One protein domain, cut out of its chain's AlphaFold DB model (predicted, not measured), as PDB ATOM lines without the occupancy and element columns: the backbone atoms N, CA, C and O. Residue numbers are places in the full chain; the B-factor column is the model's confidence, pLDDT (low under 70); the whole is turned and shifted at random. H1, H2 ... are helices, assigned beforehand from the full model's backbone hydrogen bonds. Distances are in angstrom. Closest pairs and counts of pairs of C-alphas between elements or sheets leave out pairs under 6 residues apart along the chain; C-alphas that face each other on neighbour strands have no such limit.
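What this domain is: This is residues 2 to 30 and 41 to 71 of the 445 residues of the protein "Nucleoid-associated protein YgaU" of Kribbella solani (UniProt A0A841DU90). Two long, nearly straight helices, H2 and H1, lie side by side and run opposite ways as a slender pair, shifted lengthwise so that each reaches past the other at one end. They meet loosely, with few contacts, and of the 11 residues between them in the chain 10 are not printed. The printed part has 60 residues with two named helices, H1 then H2 along the chain, and no named strand; its class is all helix. The whole is loose, with a radius of gyration of the C-alphas of 14.6 A, and a rod spanning 50 by 18 by 10 A.

Where its parts are: Begin with the longest helix, H2, residues 41 to 69. Find C-alpha 41 at (30.164, 20.350, 205.431); from there H2 runs 41.9 A to C-alpha 69 at (32.934, 1.434, 168.152). Then go to C-alpha 2 at (30.696, 11.475, 156.078), where H1, residues 2 to 29, begins; it measures 40.7 A from first to last C-alpha.

How they stand to each other: Set Gly 10 of H1 beside Ala 67 of H2: their C-alphas, the closest of the two helices, are 6.7 A apart. H1 and H2 touch, with 6 pairs of C-alphas within 8 A. Their lines stand at a shallow tilt of 14 degrees, and they run opposite ways. Their centres are 14.0 A apart. In both H1 and H2, every O i to N i+4 pair is within hydrogen-bond range.

The domain as a whole: Look from Lys 2 to Asp 41 for the two C-alphas farthest apart, 50.1 A. Residues 31 to 40 are not printed, and C-alphas 30 and 41 stand 14.3 A apart across this cut, which lies in the link from H1 to H2. The mean pLDDT of the printed part is 74.5; the model's confidence is under 70 at residues 2 to 3, 7, 28 to 30, 65 and 67 to 71.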
ATOM      1  N   LYS A   2      31.242  12.204 154.902       62.47
ATOM      2  CA  LYS A   2      30.696  11.475 156.078       62.47
ATOM      3  C   LYS A   2      31.749  11.029 157.112       62.47
ATOM      4  O   LYS A   2      31.485  11.092 158.305       62.47
ATOM      5  N   THR A   3      32.945  10.634 156.677       69.62
ATOM      6  CA  THR A   3      34.085  10.295 157.555       69.62
ATOM      7  C   THR A   3      34.664  11.514 158.274       69.62
ATOM      8  O   THR A   3      34.937  11.442 159.464       69.62
ATOM      9  N   MET A   4      34.757  12.657 157.591       70.44
ATOM     10  CA  MET A   4      35.260  13.915 158.159       70.44
ATOM     11  C   MET A   4      34.332  14.469 159.252       70.44
ATOM     12  O   MET A   4      34.796  14.942 160.281       70.44
ATOM     13  N   ILE A   5      33.015  14.321 159.074       72.50
ATOM     14  CA  ILE A   5      32.002  14.721 160.066       72.50
ATOM     15  C   ILE A   5      32.043  13.820 161.311       72.50
ATOM     16  O   ILE A   5      31.823  14.296 162.421       72.50
ATOM     17  N   ARG A   6      32.346  12.524 161.156       71.31
ATOM     18  CA  ARG A   6      32.513  11.598 162.294       71.31
ATOM     19  C   ARG A   6      33.779  11.907 163.091       71.31
ATOM     20  O   ARG A   6      33.721  11.960 164.313       71.31
ATOM     21  N   LEU A   7      34.879  12.200 162.398       69.31
ATOM     22  CA  LEU A   7      36.144  12.601 163.019       69.31
ATOM     23  C   LEU A   7      35.997  13.919 163.795       69.31
ATOM     24  O   LEU A   7      36.452  14.010 164.930       69.31
ATOM     25  N   LEU A   8      35.268  14.889 163.232       74.31
ATOM     26  CA  LEU A   8      34.957  16.159 163.895       74.31
ATOM     27  C   LEU A   8      34.060  15.980 165.133       74.31
ATOM     28  O   LEU A   8      34.266  16.631 166.151       74.31
ATOM     29  N   LYS A   9      33.076  15.074 165.084       70.19
ATOM     30  CA  LYS A   9      32.243  14.756 166.256       70.19
ATOM     31  C   LYS A   9      33.051  14.088 167.372       70.19
ATOM     32  O   LYS A   9      32.848  14.417 168.537       70.19
ATOM     33  N   GLY A  10      33.981  13.201 167.018       74.25
ATOM     34  CA  GLY A  10      34.884  12.560 167.975       74.25
ATOM     35  C   GLY A  10      35.809  13.560 168.668       74.25
ATOM     36  O   GLY A  10      35.929  13.541 169.890       74.25
ATOM     37  N   THR A  11      36.409  14.488 167.918       75.56
ATOM     38  CA  THR A  11      37.289  15.510 168.504       75.56
ATOM     39  C   THR A  11      36.532  16.496 169.389       75.56
ATOM     40  O   THR A  11      37.026  16.831 170.463       75.56
ATOM     41  N   ILE A  12      35.316  16.908 169.010       76.62
ATOM     42  CA  ILE A  12      34.468  17.767 169.853       76.62
ATOM     43  C   ILE A  12      34.101  17.063 171.166       76.62
ATOM     44  O   ILE A  12      34.166  17.686 172.222       76.62
ATOM     45  N   ALA A  13      33.778  15.766 171.132       74.38
ATOM     46  CA  ALA A  13      33.475  15.003 172.343       74.38
ATOM     47  C   ALA A  13      34.690  14.904 173.285       74.38
ATOM     48  O   ALA A  13      34.555  15.086 174.494       74.38
ATOM     49  N   VAL A  14      35.888  14.684 172.736       76.00
ATOM     50  CA  VAL A  14      37.132  14.642 173.521       76.00
ATOM     51  C   VAL A  14      37.480  16.017 174.102       76.00
ATOM     52  O   VAL A  14      37.879  16.105 175.261       76.00
ATOM     53  N   LEU A  15      37.290  17.097 173.338       75.69
ATOM     54  CA  LEU A  15      37.506  18.462 173.825       75.69
ATOM     55  C   LEU A  15      36.502  18.850 174.917       75.69
ATOM     56  O   LEU A  15      36.894  19.464 175.907       75.69
ATOM     57  N   ALA A  16      35.234  18.453 174.779       78.12
ATOM     58  CA  ALA A  16      34.219  18.662 175.809       78.12
ATOM     59  C   ALA A  16      34.577  17.917 177.105       78.12
ATOM     60  O   ALA A  16      34.486  18.496 178.185       78.12
ATOM     61  N   LEU A  17      35.067  16.677 177.007       75.50
ATOM     62  CA  LEU A  17      35.581  15.937 178.161       75.50
ATOM     63  C   LEU A  17      36.778  16.647 178.801       75.50
ATOM     64  O   LEU A  17      36.763  16.911 179.999       75.50
ATOM     65  N   ALA A  18      37.782  17.040 178.015       77.06
ATOM     66  CA  ALA A  18      38.938  17.767 178.535       77.06
ATOM     67  C   ALA A  18      38.530  19.060 179.267       77.06
ATOM     68  O   ALA A  18      39.048  19.341 180.348       77.06
ATOM     69  N   ALA A  19      37.555  19.803 178.735       75.94
ATOM     70  CA  ALA A  19      37.012  20.995 179.381       75.94
ATOM     71  C   ALA A  19      36.316  20.670 180.715       75.94
ATOM     72  O   ALA A  19      36.546  21.362 181.707       75.94
ATOM     73  N   VAL A  20      35.529  19.591 180.774       79.12
ATOM     74  CA  VAL A  20      34.876  19.139 182.012       79.12
ATOM     75  C   VAL A  20      35.906  18.675 183.050       79.12
ATOM     76  O   VAL A  20      35.785  19.049 184.212       79.12
ATOM     77  N   ALA A  21      36.970  17.961 182.662       76.25
ATOM     78  CA  ALA A  21      38.064  17.602 183.576       76.25
ATOM     79  C   ALA A  21      38.796  18.828 184.137       76.25
ATOM     80  O   ALA A  21      39.134  18.859 185.321       76.25
ATOM     81  N   VAL A  22      39.052  19.839 183.302       80.69
ATOM     82  CA  VAL A  22      39.690  21.091 183.735       80.69
ATOM     83  C   VAL A  22      38.778  21.864 184.687       80.69
ATOM     84  O   VAL A  22      39.259  22.369 185.701       80.69
ATOM     85  N   LEU A  23      37.471  21.898 184.414       77.19
ATOM     86  CA  LEU A  23      36.478  22.528 185.283       77.19
ATOM     87  C   LEU A  23      36.366  21.800 186.632       77.19
ATOM     88  O   LEU A  23      36.436  22.445 187.676       77.19
ATOM     89  N   LEU A  24      36.285  20.463 186.630       75.25
ATOM     90  CA  LEU A  24      36.303  19.658 187.856       75.25
ATOM     91  C   LEU A  24      37.600  19.882 188.635       75.25
ATOM     92  O   LEU A  24      37.555  20.085 189.846       75.25
ATOM     93  N   ARG A  25      38.757  19.907 187.966       80.81
ATOM     94  CA  ARG A  25      40.046  20.198 188.607       80.81
ATOM     95  C   ARG A  25      40.052  21.576 189.270       80.81
ATOM     96  O   ARG A  25      40.552  21.679 190.385       80.81
ATOM     97  N   TRP A  26      39.493  22.603 188.631       75.94
ATOM     98  CA  TRP A  26      39.366  23.943 189.216       75.94
ATOM     99  C   TRP A  26      38.455  23.960 190.447       75.94
ATOM    100  O   TRP A  26      38.841  24.495 191.483       75.94
ATOM    101  N   ILE A  27      37.291  23.309 190.365       73.06
ATOM    102  CA  ILE A  27      36.332  23.207 191.476       73.06
ATOM    103  C   ILE A  27      36.940  22.433 192.656       73.06
ATOM    104  O   ILE A  27      36.790  22.826 193.809       73.06
ATOM    105  N   THR A  28      37.693  21.364 192.377       67.75
ATOM    106  CA  THR A  28      38.302  20.530 193.426       67.75
ATOM    107  C   THR A  28      39.559  21.178 194.025       67.75
ATOM    108  O   THR A  28      39.834  21.002 195.210       67.75
ATOM    109  N   ALA A  29      40.318  21.966 193.252       63.12
ATOM    110  CA  ALA A  29      41.519  22.653 193.739       63.12
ATOM    111  C   ALA A  29      41.212  23.690 194.836       63.12
ATOM    112  O   ALA A  29      42.039  23.885 195.724       63.12
ATOM    113  N   GLY A  30      40.019  24.296 194.821       59.06
ATOM    114  CA  GLY A  30      39.567  25.204 195.882       59.06
ATOM    115  C   GLY A  30      39.197  24.511 197.203       59.06
ATOM    116  O   GLY A  30      39.176  25.163 198.242       59.06
ATOM    117  N   ASP A  41      30.368  19.633 206.689       73.62
ATOM    118  CA  ASP A  41      30.164  20.350 205.431       73.62
ATOM    119  C   ASP A  41      31.350  20.187 204.458       73.62
ATOM    120  O   ASP A  41      31.195  20.124 203.241       73.62
ATOM    121  N   SER A  42      32.566  20.002 204.983       74.50
ATOM    122  CA  SER A  42      33.732  19.666 204.152       74.50
ATOM    123  C   SER A  42      33.685  18.213 203.666       74.50
ATOM    124  O   SER A  42      34.099  17.914 202.542       74.50
ATOM    125  N   LEU A  43      33.147  17.300 204.483       76.50
ATOM    126  CA  LEU A  43      32.982  15.892 204.113       76.50
ATOM    127  C   LEU A  43      31.886  15.686 203.061       76.50
ATOM    128  O   LEU A  43      32.068  14.856 202.170       76.50
ATOM    129  N   THR A  44      30.782  16.435 203.114       84.25
ATOM    130  CA  THR A  44      29.731  16.378 202.083       84.25
ATOM    131  C   THR A  44      30.255  16.886 200.746       84.25
ATOM    132  O   THR A  44      30.080  16.205 199.736       84.25
ATOM    133  N   VAL A  45      30.976  18.011 200.729       80.19
ATOM    134  CA  VAL A  45      31.605  18.539 199.508       80.19
ATOM    135  C   VAL A  45      32.606  17.535 198.931       80.19
ATOM    136  O   VAL A  45      32.614  17.310 197.717       80.19
ATOM    137  N   LEU A  46      33.398  16.862 199.772       77.19
ATOM    138  CA  LEU A  46      34.338  15.828 199.330       77.19
ATOM    139  C   LEU A  46      33.621  14.578 198.800       77.19
ATOM    140  O   LEU A  46      34.010  14.053 197.757       77.19
ATOM    141  N   ALA A  47      32.552  14.128 199.461       79.00
ATOM    142  CA  ALA A  47      31.749  12.990 199.016       79.00
ATOM    143  C   ALA A  47      31.049  13.276 197.678       79.00
ATOM    144  O   ALA A  47      31.115  12.458 196.758       79.00
ATOM    145  N   VAL A  48      30.443  14.457 197.528       82.12
ATOM    146  CA  VAL A  48      29.819  14.901 196.272       82.12
ATOM    147  C   VAL A  48      30.869  15.010 195.168       82.12
ATOM    148  O   VAL A  48      30.640  14.539 194.055       82.12
ATOM    149  N   SER A  49      32.050  15.546 195.485       79.88
ATOM    150  CA  SER A  49      33.167  15.621 194.540       79.88
ATOM    151  C   SER A  49      33.631  14.231 194.110       79.88
ATOM    152  O   SER A  49      33.820  13.991 192.921       79.88
ATOM    153  N   ALA A  50      33.765  13.285 195.040       79.06
ATOM    154  CA  ALA A  50      34.150  11.913 194.728       79.06
ATOM    155  C   ALA A  50      33.130  11.235 193.797       79.06
ATOM    156  O   ALA A  50      33.518  10.643 192.788       79.06
ATOM    157  N   VAL A  51      31.830  11.377 194.077       80.38
ATOM    158  CA  VAL A  51      30.762  10.853 193.206       80.38
ATOM    159  C   VAL A  51      30.801  11.522 191.829       80.38
ATOM    160  O   VAL A  51      30.694  10.830 190.816       80.38
ATOM    161  N   ALA A  52      31.022  12.837 191.769       80.50
ATOM    162  CA  ALA A  52      31.155  13.568 190.511       80.50
ATOM    163  C   ALA A  52      32.360  13.086 189.684       80.50
ATOM    164  O   ALA A  52      32.229  12.887 188.477       80.50
ATOM    165  N   TRP A  53      33.509  12.822 190.316       82.31
ATOM    166  CA  TRP A  53      34.692  12.264 189.652       82.31
ATOM    167  C   TRP A  53      34.465  10.835 189.146       82.31
ATOM    168  O   TRP A  53      34.897  10.504 188.040       82.31
ATOM    169  N   ILE A  54      33.750  10.001 189.906       76.25
ATOM    170  CA  ILE A  54      33.378   8.642 189.482       76.25
ATOM    171  C   ILE A  54      32.421   8.693 188.285       76.25
ATOM    172  O   ILE A  54      32.636   7.989 187.297       76.25
ATOM    173  N   ALA A  55      31.394   9.543 188.341       79.12
ATOM    174  CA  ALA A  55      30.452   9.736 187.240       79.12
ATOM    175  C   ALA A  55      31.160  10.276 185.987       79.12
ATOM    176  O   ALA A  55      30.914   9.800 184.877       79.12
ATOM    177  N   TYR A  56      32.092  11.214 186.166       77.44
ATOM    178  CA  TYR A  56      32.918  11.739 185.086       77.44
ATOM    179  C   TYR A  56      33.801  10.653 184.453       77.44
ATOM    180  O   TYR A  56      33.822  10.520 183.230       77.44
ATOM    181  N   ALA A  57      34.469   9.822 185.259       74.50
ATOM    182  CA  ALA A  57      35.268   8.702 184.761       74.50
ATOM    183  C   ALA A  57      34.418   7.698 183.961       74.50
ATOM    184  O   ALA A  57      34.842   7.234 182.902       74.50
ATOM    185  N   TRP A  58      33.197   7.416 184.420       81.56
ATOM    186  CA  TRP A  58      32.234   6.585 183.694       81.56
ATOM    187  C   TRP A  58      31.790   7.205 182.368       81.56
ATOM    188  O   TRP A  58      31.697   6.495 181.366       81.56
ATOM    189  N   LEU A  59      31.557   8.518 182.329       77.25
ATOM    190  CA  LEU A  59      31.195   9.228 181.102       77.25
ATOM    191  C   LEU A  59      32.353   9.202 180.093       77.25
ATOM    192  O   LEU A  59      32.136   8.896 178.922       77.25
ATOM    193  N   VAL A  60      33.589   9.431 180.548       77.00
ATOM    194  CA  VAL A  60      34.800   9.284 179.720       77.00
ATOM    195  C   VAL A  60      34.911   7.863 179.171       77.00
ATOM    196  O   VAL A  60      35.170   7.691 177.981       77.00
ATOM    197  N   LEU A  61      34.683   6.847 180.008       70.31
ATOM    198  CA  LEU A  61      34.712   5.444 179.597       70.31
ATOM    199  C   LEU A  61      33.640   5.142 178.540       70.31
ATOM    200  O   LEU A  61      33.941   4.488 177.543       70.31
ATOM    201  N   ALA A  62      32.418   5.648 178.719       76.88
ATOM    202  CA  ALA A  62      31.327   5.487 177.760       76.88
ATOM    203  C   ALA A  62      31.650   6.159 176.419       76.88
ATOM    204  O   ALA A  62      31.516   5.537 175.370       76.88
ATOM    205  N   VAL A  63      32.155   7.395 176.439       76.69
ATOM    206  CA  VAL A  63      32.565   8.110 175.221       76.69
ATOM    207  C   VAL A  63      33.740   7.412 174.538       76.69
ATOM    208  O   VAL A  63      33.743   7.297 173.315       76.69
ATOM    209  N   LEU A  64      34.715   6.904 175.298       71.25
ATOM    210  CA  LEU A  64      35.831   6.130 174.758       71.25
ATOM    211  C   LEU A  64      35.338   4.822 174.126       71.25
ATOM    212  O   LEU A  64      35.781   4.481 173.033       71.25
ATOM    213  N   ALA A  65      34.387   4.129 174.757       68.44
ATOM    214  CA  ALA A  65      33.754   2.937 174.199       68.44
ATOM    215  C   ALA A  65      33.013   3.254 172.889       68.44
ATOM    216  O   ALA A  65      33.239   2.591 171.880       68.44
ATOM    217  N   THR A  66      32.222   4.330 172.851       79.00
ATOM    218  CA  THR A  66      31.536   4.778 171.629       79.00
ATOM    219  C   THR A  66      32.517   5.244 170.543       79.00
ATOM    220  O   THR A  66      32.269   5.047 169.355       79.00
ATOM    221  N   ALA A  67      33.652   5.844 170.912       68.94
ATOM    222  CA  ALA A  67      34.707   6.213 169.970       68.94
ATOM    223  C   ALA A  67      35.425   4.975 169.403       68.94
ATOM    224  O   ALA A  67      35.734   4.938 168.212       68.94
ATOM    225  N   LEU A  68      35.640   3.945 170.228       65.19
ATOM    226  CA  LEU A  68      36.201   2.658 169.812       65.19
ATOM    227  C   LEU A  68      35.257   1.900 168.867       65.19
ATOM    228  O   LEU A  68      35.725   1.298 167.902       65.19
ATOM    229  N   GLU A  69      33.941   1.985 169.076       68.88
ATOM    230  CA  GLU A  69      32.934   1.434 168.152       68.88
ATOM    231  C   GLU A  69      32.930   2.138 166.786       68.88
ATOM    232  O   GLU A  69      32.589   1.539 165.766       68.88
ATOM    233  N   GLN A  70      33.349   3.403 166.735       63.97
ATOM    234  CA  GLN A  70      33.408   4.191 165.502       63.97
ATOM    235  C   GLN A  70      34.683   3.972 164.677       63.97
ATOM    236  O   GLN A  70      34.821   4.603 163.626       63.97
ATOM    237  N   LEU A  71      35.590   3.084 165.099       59.91
ATOM    238  CA  LEU A  71      36.766   2.673 164.330       59.91
ATOM    239  C   LEU A  71      36.459   1.402 163.513       59.91
ATOM    240  O   LEU A  71      36.703   0.290 163.989       59.91
TER     241      LEU A  71